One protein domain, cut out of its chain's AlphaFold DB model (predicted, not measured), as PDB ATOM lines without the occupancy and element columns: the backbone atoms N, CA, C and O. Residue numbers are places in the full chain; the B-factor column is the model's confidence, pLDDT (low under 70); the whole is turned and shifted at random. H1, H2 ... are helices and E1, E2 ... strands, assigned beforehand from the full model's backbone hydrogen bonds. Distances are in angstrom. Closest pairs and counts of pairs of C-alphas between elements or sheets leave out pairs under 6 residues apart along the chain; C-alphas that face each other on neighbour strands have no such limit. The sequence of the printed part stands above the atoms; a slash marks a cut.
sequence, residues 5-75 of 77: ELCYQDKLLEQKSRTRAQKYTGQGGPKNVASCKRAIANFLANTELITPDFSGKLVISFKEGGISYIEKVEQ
ATOM      1  N   GLU A   5     373.732 358.888 210.309       55.47
ATOM      2  CA  GLU A   5     373.746 359.951 209.298       55.47
ATOM      3  C   GLU A   5     372.683 361.030 209.532       55.47
ATOM      4  O   GLU A   5     372.979 362.209 209.344       55.47
ATOM      5  N   LEU A   6     371.482 360.669 210.001       53.31
ATOM      6  CA  LEU A   6     370.421 361.647 210.273       53.31
ATOM      7  C   LEU A   6     370.789 362.542 211.463       53.31
ATOM      8  O   LEU A   6     370.738 363.765 211.351       53.31
ATOM      9  N   CYS A   7     371.300 361.959 212.554       52.38
ATOM     10  CA  CYS A   7     371.790 362.736 213.698       52.38
ATOM     11  C   CYS A   7     372.980 363.640 213.342       52.38
ATOM     12  O   CYS A   7     373.176 364.684 213.965       52.38
ATOM     13  N   TYR A   8     373.806 363.245 212.369       57.62
ATOM     14  CA  TYR A   8     374.906 364.076 211.890       57.62
ATOM     15  C   TYR A   8     374.398 365.263 211.060       57.62
ATOM     16  O   TYR A   8     374.872 366.387 211.238       57.62
ATOM     17  N   GLN A   9     373.397 365.040 210.205       61.03
ATOM     18  CA  GLN A   9     372.749 366.117 209.460       61.03
ATOM     19  C   GLN A   9     372.045 367.115 210.383       61.03
ATOM     20  O   GLN A   9     372.215 368.319 210.184       61.03
ATOM     21  N   ASP A  10     371.357 366.647 211.426       62.31
ATOM     22  CA  ASP A  10     370.709 367.517 212.417       62.31
ATOM     23  C   ASP A  10     371.723 368.406 213.141       62.31
ATOM     24  O   ASP A  10     371.537 369.619 213.234       62.31
ATOM     25  N   LYS A  11     372.863 367.844 213.559       67.56
ATOM     26  CA  LYS A  11     373.942 368.621 214.194       67.56
ATOM     27  C   LYS A  11     374.539 369.668 213.255       67.56
ATOM     28  O   LYS A  11     374.838 370.783 213.686       67.56
ATOM     29  N   LEU A  12     374.696 369.345 211.971       71.25
ATOM     30  CA  LEU A  12     375.166 370.300 210.964       71.25
ATOM     31  C   LEU A  12     374.137 371.405 210.690       71.25
ATOM     32  O   LEU A  12     374.514 372.566 210.513       71.25
ATOM     33  N   LEU A  13     372.846 371.070 210.662       70.94
ATOM     34  CA  LEU A  13     371.744 372.024 210.524       70.94
ATOM     35  C   LEU A  13     371.659 372.952 211.741       70.94
ATOM     36  O   LEU A  13     371.595 374.174 211.576       70.94
ATOM     37  N   GLU A  14     371.772 372.409 212.952       70.38
ATOM     38  CA  GLU A  14     371.867 373.184 214.188       70.38
ATOM     39  C   GLU A  14     373.078 374.120 214.165       70.38
ATOM     40  O   GLU A  14     372.942 375.316 214.425       70.38
ATOM     41  N   GLN A  15     374.259 373.631 213.787       74.62
ATOM     42  CA  GLN A  15     375.464 374.457 213.725       74.62
ATOM     43  C   GLN A  15     375.335 375.582 212.685       74.62
ATOM     44  O   GLN A  15     375.707 376.729 212.956       74.62
ATOM     45  N   LYS A  16     374.748 375.298 211.515       73.31
ATOM     46  CA  LYS A  16     374.448 376.310 210.488       73.31
ATOM     47  C   LYS A  16     373.450 377.350 210.996       73.31
ATOM     48  O   LYS A  16     373.666 378.541 210.773       73.31
ATOM     49  N   SER A  17     372.403 376.932 211.709       67.25
ATOM     50  CA  SER A  17     371.411 377.846 212.292       67.25
ATOM     51  C   SER A  17     372.028 378.758 213.359       67.25
ATOM     52  O   SER A  17     371.831 379.972 213.305       67.25
ATOM     53  N   ARG A  18     372.883 378.219 214.241       69.25
ATOM     54  CA  ARG A  18     373.628 378.986 215.256       69.25
ATOM     55  C   ARG A  18     374.573 379.995 214.618       69.25
ATOM     56  O   ARG A  18     374.571 381.160 215.000       69.25
ATOM     57  N   THR A  19     375.323 379.582 213.598       68.81
ATOM     58  CA  THR A  19     376.246 380.471 212.874       68.81
ATOM     59  C   THR A  19     375.485 381.582 212.146       68.81
ATOM     60  O   THR A  19     375.918 382.733 212.121       68.81
ATOM     61  N   ARG A  20     374.317 381.265 211.573       63.41
ATOM     62  CA  ARG A  20     373.439 382.247 210.931       63.41
ATOM     63  C   ARG A  20     372.887 383.243 211.955       63.41
ATOM     64  O   ARG A  20     372.990 384.442 211.720       63.41
ATOM     65  N   ALA A  21     372.397 382.773 213.101       59.47
ATOM     66  CA  ALA A  21     371.941 383.630 214.195       59.47
ATOM     67  C   ALA A  21     373.066 384.542 214.719       59.47
ATOM     68  O   ALA A  21     372.851 385.738 214.892       59.47
ATOM     69  N   GLN A  22     374.286 384.015 214.866       60.25
ATOM     70  CA  GLN A  22     375.457 384.783 215.303       60.25
ATOM     71  C   GLN A  22     375.878 385.870 214.301       60.25
ATOM     72  O   GLN A  22     376.252 386.974 214.700       60.25
ATOM     73  N   LYS A  23     375.766 385.604 212.990       58.12
ATOM     74  CA  LYS A  23     375.980 386.625 211.949       58.12
ATOM     75  C   LYS A  23     374.966 387.769 212.051       58.12
ATOM     76  O   LYS A  23     375.350 388.924 211.887       58.12
ATOM     77  N   TYR A  24     373.709 387.470 212.386       54.66
ATOM     78  CA  TYR A  24     372.682 388.496 212.609       54.66
ATOM     79  C   TYR A  24     372.865 389.266 213.927       54.66
ATOM     80  O   TYR A  24     372.500 390.437 213.995       54.66
ATOM     81  N   THR A  25     373.466 388.669 214.961       53.09
ATOM     82  CA  THR A  25     373.784 389.392 216.207       53.09
ATOM     83  C   THR A  25     375.038 390.265 216.092       53.09
ATOM     84  O   THR A  25     375.120 391.285 216.768       53.09
ATOM     85  N   GLY A  26     376.000 389.906 215.228       49.84
ATOM     86  CA  GLY A  26     377.257 390.646 215.038       49.84
ATOM     87  C   GLY A  26     377.181 391.822 214.054       49.84
ATOM     88  O   GLY A  26     377.929 392.786 214.194       49.84
ATOM     89  N   GLN A  27     376.261 391.789 213.084       47.16
ATOM     90  CA  GLN A  27     376.021 392.888 212.143       47.16
ATOM     91  C   GLN A  27     374.689 393.574 212.439       47.16
ATOM     92  O   GLN A  27     373.726 393.434 211.697       47.16
ATOM     93  N   GLY A  28     374.625 394.312 213.550       50.50
ATOM     94  CA  GLY A  28     373.528 395.250 213.781       50.50
ATOM     95  C   GLY A  28     372.140 394.611 213.737       50.50
ATOM     96  O   GLY A  28     371.266 395.098 213.018       50.50
ATOM     97  N   GLY A  29     371.920 393.568 214.544       51.84
ATOM     98  CA  GLY A  29     370.566 393.187 214.935       51.84
ATOM     99  C   GLY A  29     369.768 394.438 215.344       51.84
ATOM    100  O   GLY A  29     370.368 395.418 215.801       51.84
ATOM    101  N   PRO A  30     368.444 394.461 215.123       52.53
ATOM    102  CA  PRO A  30     367.633 395.668 215.235       52.53
ATOM    103  C   PRO A  30     367.901 396.398 216.558       52.53
ATOM    104  O   PRO A  30     367.452 395.968 217.616       52.53
ATOM    105  N   LYS A  31     368.642 397.517 216.493       61.66
ATOM    106  CA  LYS A  31     369.110 398.284 217.666       61.66
ATOM    107  C   LYS A  31     367.964 398.889 218.486       61.66
ATOM    108  O   LYS A  31     368.188 399.448 219.552       61.66
ATOM    109  N   ASN A  32     366.734 398.802 217.979       69.19
ATOM    110  CA  ASN A  32     365.523 399.258 218.633       69.19
ATOM    111  C   ASN A  32     364.374 398.252 218.423       69.19
ATOM    112  O   ASN A  32     364.281 397.562 217.404       69.19
ATOM    113  N   VAL A  33     363.460 398.204 219.396       76.69
ATOM    114  CA  VAL A  33     362.267 397.335 219.394       76.69
ATOM    115  C   VAL A  33     361.446 397.499 218.108       76.69
ATOM    116  O   VAL A  33     360.889 396.530 217.599       76.69
ATOM    117  N   ALA A  34     361.409 398.709 217.542       73.38
ATOM    118  CA  ALA A  34     360.711 399.007 216.293       73.38
ATOM    119  C   ALA A  34     361.267 398.225 215.091       73.38
ATOM    120  O   ALA A  34     360.496 397.681 214.302       73.38
ATOM    121  N   SER A  35     362.590 398.120 214.963       77.75
ATOM    122  CA  SER A  35     363.216 397.375 213.868       77.75
ATOM    123  C   SER A  35     363.009 395.867 214.024       77.75
ATOM    124  O   SER A  35     362.833 395.173 213.028       77.75
ATOM    125  N   CYS A  36     362.943 395.364 215.263       76.38
ATOM    126  CA  CYS A  36     362.617 393.962 215.535       76.38
ATOM    127  C   CYS A  36     361.170 393.650 215.136       76.38
ATOM    128  O   CYS A  36     360.924 392.716 214.377       76.38
ATOM    129  N   LYS A  37     360.222 394.508 215.538       79.88
ATOM    130  CA  LYS A  37     358.817 394.414 215.112       79.88
ATOM    131  C   LYS A  37     358.682 394.424 213.588       79.88
ATOM    132  O   LYS A  37     357.926 393.626 213.048       79.88
ATOM    133  N   ARG A  38     359.445 395.273 212.890       82.50
ATOM    134  CA  ARG A  38     359.442 395.339 211.420       82.50
ATOM    135  C   ARG A  38     360.008 394.075 210.771       82.50
ATOM    136  O   ARG A  38     359.425 393.584 209.815       82.50
ATOM    137  N   ALA A  39     361.108 393.531 211.290       85.31
ATOM    138  CA  ALA A  39     361.676 392.283 210.782       85.31
ATOM    139  C   ALA A  39     360.702 391.104 210.949       85.31
ATOM    140  O   ALA A  39     360.533 390.316 210.022       85.31
ATOM    141  N   ILE A  40     360.021 391.028 212.098       83.81
ATOM    142  CA  ILE A  40     358.984 390.024 212.365       83.81
ATOM    143  C   ILE A  40     357.801 390.206 211.408       83.81
ATOM    144  O   ILE A  40     357.389 389.240 210.777       83.81
ATOM    145  N   ALA A  41     357.290 391.429 211.239       82.50
ATOM    146  CA  ALA A  41     356.193 391.705 210.310       82.50
ATOM    147  C   ALA A  41     356.551 391.321 208.864       82.50
ATOM    148  O   ALA A  41     355.772 390.642 208.204       82.50
ATOM    149  N   ASN A  42     357.755 391.673 208.401       84.62
ATOM    150  CA  ASN A  42     358.236 391.307 207.067       84.62
ATOM    151  C   ASN A  42     358.346 389.789 206.894       84.62
ATOM    152  O   ASN A  42     357.973 389.261 205.852       84.62
ATOM    153  N   PHE A  43     358.858 389.082 207.905       87.06
ATOM    154  CA  PHE A  43     358.915 387.624 207.879       87.06
ATOM    155  C   PHE A  43     357.513 387.021 207.750       87.06
ATOM    156  O   PHE A  43     357.289 386.206 206.862       87.06
ATOM    157  N   LEU A  44     356.566 387.474 208.576       87.12
ATOM    158  CA  LEU A  44     355.190 386.977 208.568       87.12
ATOM    159  C   LEU A  44     354.468 387.268 207.244       87.12
ATOM    160  O   LEU A  44     353.739 386.408 206.750       87.12
ATOM    161  N   ALA A  45     354.711 388.439 206.646       85.50
ATOM    162  CA  ALA A  45     354.183 388.800 205.334       85.50
ATOM    163  C   ALA A  45     354.770 387.929 204.212       85.50
ATOM    164  O   ALA A  45     354.034 387.439 203.363       85.50
ATOM    165  N   ASN A  46     356.079 387.662 204.245       87.62
ATOM    166  CA  ASN A  46     356.736 386.775 203.279       87.62
ATOM    167  C   ASN A  46     356.263 385.318 203.390       87.62
ATOM    168  O   ASN A  46     356.375 384.568 202.427       87.62
ATOM    169  N   THR A  47     355.769 384.908 204.561       85.00
ATOM    170  CA  THR A  47     355.148 383.591 204.772       85.00
ATOM    171  C   THR A  47     353.646 383.573 204.478       85.00
ATOM    172  O   THR A  47     352.998 382.581 204.792       85.00
ATOM    173  N   GLU A  48     353.081 384.666 203.946       84.19
ATOM    174  CA  GLU A  48     351.645 384.832 203.651       84.19
ATOM    175  C   GLU A  48     350.722 384.668 204.877       84.19
ATOM    176  O   GLU A  48     349.514 384.481 204.765       84.19
ATOM    177  N   LEU A  49     351.292 384.772 206.080       81.38
ATOM    178  CA  LEU A  49     350.597 384.559 207.350       81.38
ATOM    179  C   LEU A  49     349.824 385.817 207.781       81.38
ATOM    180  O   LEU A  49     348.816 385.746 208.482       81.38
ATOM    181  N   ILE A  50     350.292 386.976 207.316       84.25
ATOM    182  CA  ILE A  50     349.578 388.252 207.316       84.25
ATOM    183  C   ILE A  50     349.744 388.907 205.945       84.25
ATOM    184  O   ILE A  50     350.731 388.666 205.250       84.25
ATOM    185  N   THR A  51     348.805 389.763 205.563       83.38
ATOM    186  CA  THR A  51     348.942 390.573 204.354       83.38
ATOM    187  C   THR A  51     349.845 391.789 204.622       83.38
ATOM    188  O   THR A  51     349.968 392.217 205.774       83.38
ATOM    189  N   PRO A  52     350.499 392.377 203.600       79.19
ATOM    190  CA  PRO A  52     351.370 393.548 203.779       79.19
ATOM    191  C   PRO A  52     350.663 394.783 204.360       79.19
ATOM    192  O   PRO A  52     351.303 395.640 204.963       79.19
ATOM    193  N   ASP A  53     349.349 394.871 204.172       82.06
ATOM    194  CA  ASP A  53     348.454 395.917 204.663       82.06
ATOM    195  C   ASP A  53     347.770 395.558 205.994       82.06
ATOM    196  O   ASP A  53     346.944 396.324 206.494       82.06
ATOM    197  N   PHE A  54     348.117 394.415 206.597       84.19
ATOM    198  CA  PHE A  54     347.539 393.982 207.863       84.19
ATOM    199  C   PHE A  54     347.747 395.030 208.964       84.19
ATOM    200  O   PHE A  54     348.870 395.336 209.371       84.19
ATOM    201  N   SER A  55     346.632 395.519 209.503       83.88
ATOM    202  CA  SER A  55     346.588 396.406 210.660       83.88
ATOM    203  C   SER A  55     345.765 395.745 211.759       83.88
ATOM    204  O   SER A  55     344.538 395.682 211.699       83.88
ATOM    205  N   GLY A  56     346.444 395.223 212.776       85.25
ATOM    206  CA  GLY A  56     345.775 394.493 213.839       85.25
ATOM    207  C   GLY A  56     346.732 393.836 214.820       85.25
ATOM    208  O   GLY A  56     347.925 394.147 214.881       85.25
ATOM    209  N   LYS A  57     346.193 392.909 215.607       87.25
ATOM    210  CA  LYS A  57     346.927 392.099 216.575       87.25
ATOM    211  C   LYS A  57     347.025 390.665 216.063       87.25
ATOM    212  O   LYS A  57     346.023 390.076 215.672       87.25
ATOM    213  N   LEU A  58     348.230 390.105 216.107       85.62
ATOM    214  CA  LEU A  58     348.484 388.692 215.848       85.62
ATOM    215  C   LEU A  58     348.947 388.038 217.153       85.62
ATOM    216  O   LEU A  58     349.904 388.510 217.770       85.62
ATOM    217  N   VAL A  59     348.270 386.979 217.586       87.25
ATOM    218  CA  VAL A  59     348.666 386.168 218.745       87.25
ATOM    219  C   VAL A  59     349.139 384.821 218.228       87.25
ATOM    220  O   VAL A  59     348.404 384.141 217.526       87.25
ATOM    221  N   ILE A  60     350.365 384.437 218.573       86.06
ATOM    222  CA  ILE A  60     350.919 383.124 218.238       86.06
ATOM    223  C   ILE A  60     351.259 382.436 219.555       86.06
ATOM    224  O   ILE A  60     352.051 382.957 220.341       86.06
ATOM    225  N   SER A  61     350.650 381.282 219.808       88.19
ATOM    226  CA  SER A  61     350.976 380.437 220.955       88.19
ATOM    227  C   SER A  61     351.774 379.224 220.501       88.19
ATOM    228  O   SER A  61     351.481 378.609 219.475       88.19
ATOM    229  N   PHE A  62     352.779 378.883 221.297       86.81
ATOM    230  CA  PHE A  62     353.661 377.749 221.065       86.81
ATOM    231  C   PHE A  62     353.396 376.674 222.121       86.81
ATOM    232  O   PHE A  62     353.148 376.990 223.286       86.81
ATOM    233  N   LYS A  63     353.490 375.409 221.719       90.50
ATOM    234  CA  LYS A  63     353.533 374.237 222.605       90.50
ATOM    235  C   LYS A  63     354.774 373.418 222.240       90.50
ATOM    236  O   LYS A  63     355.375 373.655 221.192       90.50
ATOM    237  N   GLU A  64     355.194 372.478 223.086       88.81
ATOM    238  CA  GLU A  64     356.281 371.562 222.715       88.81
ATOM    239  C   GLU A  64     356.012 370.939 221.335       88.81
ATOM    240  O   GLU A  64     354.947 370.369 221.100       88.81
ATOM    241  N   GLY A  65     356.964 371.110 220.413       81.00
ATOM    242  CA  GLY A  65     356.865 370.630 219.033       81.00
ATOM    243  C   GLY A  65     356.392 371.651 217.991       81.00
ATOM    244  O   GLY A  65     356.479 371.345 216.805       81.00
ATOM    245  N   GLY A  66     355.951 372.861 218.367       85.31
ATOM    246  CA  GLY A  66     355.677 373.920 217.387       85.31
ATOM    247  C   GLY A  66     354.589 374.924 217.768       85.31
ATOM    248  O   GLY A  66     354.372 375.248 218.935       85.31
ATOM    249  N   ILE A  67     353.923 375.462 216.745       83.88
ATOM    250  CA  ILE A  67     352.829 376.426 216.904       83.88
ATOM    251  C   ILE A  67     351.553 375.661 217.252       83.88
ATOM    252  O   ILE A  67     351.147 374.761 216.523       83.88
ATOM    253  N   SER A  68     350.910 376.029 218.356       86.75
ATOM    254  CA  SER A  68     349.649 375.424 218.788       86.75
ATOM    255  C   SER A  68     348.428 376.238 218.381       86.75
ATOM    256  O   SER A  68     347.341 375.682 218.266       86.75
ATOM    257  N   TYR A  69     348.583 377.555 218.222       86.19
ATOM    258  CA  TYR A  69     347.466 378.463 217.974       86.19
ATOM    259  C   TYR A  69     347.939 379.768 217.329       86.19
ATOM    260  O   TYR A  69     348.971 380.316 217.724       86.19
ATOM    261  N   ILE A  70     347.175 380.259 216.351       86.38
ATOM    262  CA  ILE A  70     347.364 381.566 215.717       86.38
ATOM    263  C   ILE A  70     346.009 382.279 215.707       86.38
ATOM    264  O   ILE A  70     345.044 381.761 215.151       86.38
ATOM    265  N   GLU A  71     345.949 383.472 216.293       87.56
ATOM    266  CA  GLU A  71     344.784 384.360 216.279       87.56
ATOM    267  C   GLU A  71     345.116 385.643 215.525       87.56
ATOM    268  O   GLU A  71     346.106 386.311 215.838       87.56
ATOM    269  N   LYS A  72     344.261 386.018 214.571       86.31
ATOM    270  CA  LYS A  72     344.345 387.278 213.832       86.31
ATOM    271  C   LYS A  72     343.159 388.154 214.224       86.31
ATOM    272  O   LYS A  72     342.018 387.801 213.954       86.31
ATOM    273  N   VAL A  73     343.433 389.299 214.840       85.31
ATOM    274  CA  VAL A  73     342.425 390.302 215.201       85.31
ATOM    275  C   VAL A  73     342.680 391.548 214.366       85.31
ATOM    276  O   VAL A  73     343.635 392.284 214.619       85.31
ATOM    277  N   GLU A  74     341.853 391.776 213.355       81.19
ATOM    278  CA  GLU A  74     341.941 392.959 212.495       81.19
ATOM    279  C   GLU A  74     341.266 394.159 213.158       81.19
ATOM    280  O   GLU A  74     340.170 394.051 213.707       81.19
ATOM    281  N   GLN A  75     341.926 395.316 213.115       73.06
ATOM    282  CA  GLN A  75     341.276 396.581 213.432       73.06
ATOM    283  C   GLN A  75     340.736 397.170 212.136       73.06
ATOM    284  O   GLN A  75     341.491 397.726 211.340       73.06
TER     285      GLN A  75
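What this domain is: This is residues 5 to 75 of the 77 residues of an uncharacterized protein of Pelobacter carbinolicus (strain DSM 2380 / NBRC 103641 / GraBd1) (UniProt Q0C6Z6). What is the shape? A hairpin of strands E1 and E2, with residues 38 to 46 of helix H2, belongs to the body, and H1 is a long arm whose residues 5 to 20 and 22 to 26 stick out, as do residues 33 to 37 of H2. What builds it? The printed part has 71 residues, with two named helices, then two antiparallel strands; the class is mixed. It is loose, with a radius of gyration of the C-alphas of 15.8 A, spanning 48 by 31 by 18 A.

Where its parts are: Where are the strands? E1 is residues 56 to 63, 23.4 A; E2 is residues 66 to 74, 24.0 A, ending at C-alpha 74 (341.941, 392.959, 212.495). And the helices? H2 is residues 33 to 46, 20.0 A; H1 is residues 5 to 26, 31.4 A, from C-alpha 5 (373.746, 359.951, 209.298).

How they stand to each other: How do E1 and E2 pair? They form an antiparallel hairpin at 166 degrees, with N 59 and O 71 within hydrogen-bond range at 2.9 A. And the helices? H1 is apart from H2, E1 and E2; H2 is apart from E2. In H1 and H2 every O i to N i+4 pair is within hydrogen-bond range.

The domain as a whole: How large? The farthest C-alphas, Glu 5 and Gln 75, are 49.1 A apart. Any cut, long link or low confidence? The printed part has no cut and no long link; pLDDT is under 70 at residues 5 to 11 and 17 to 32.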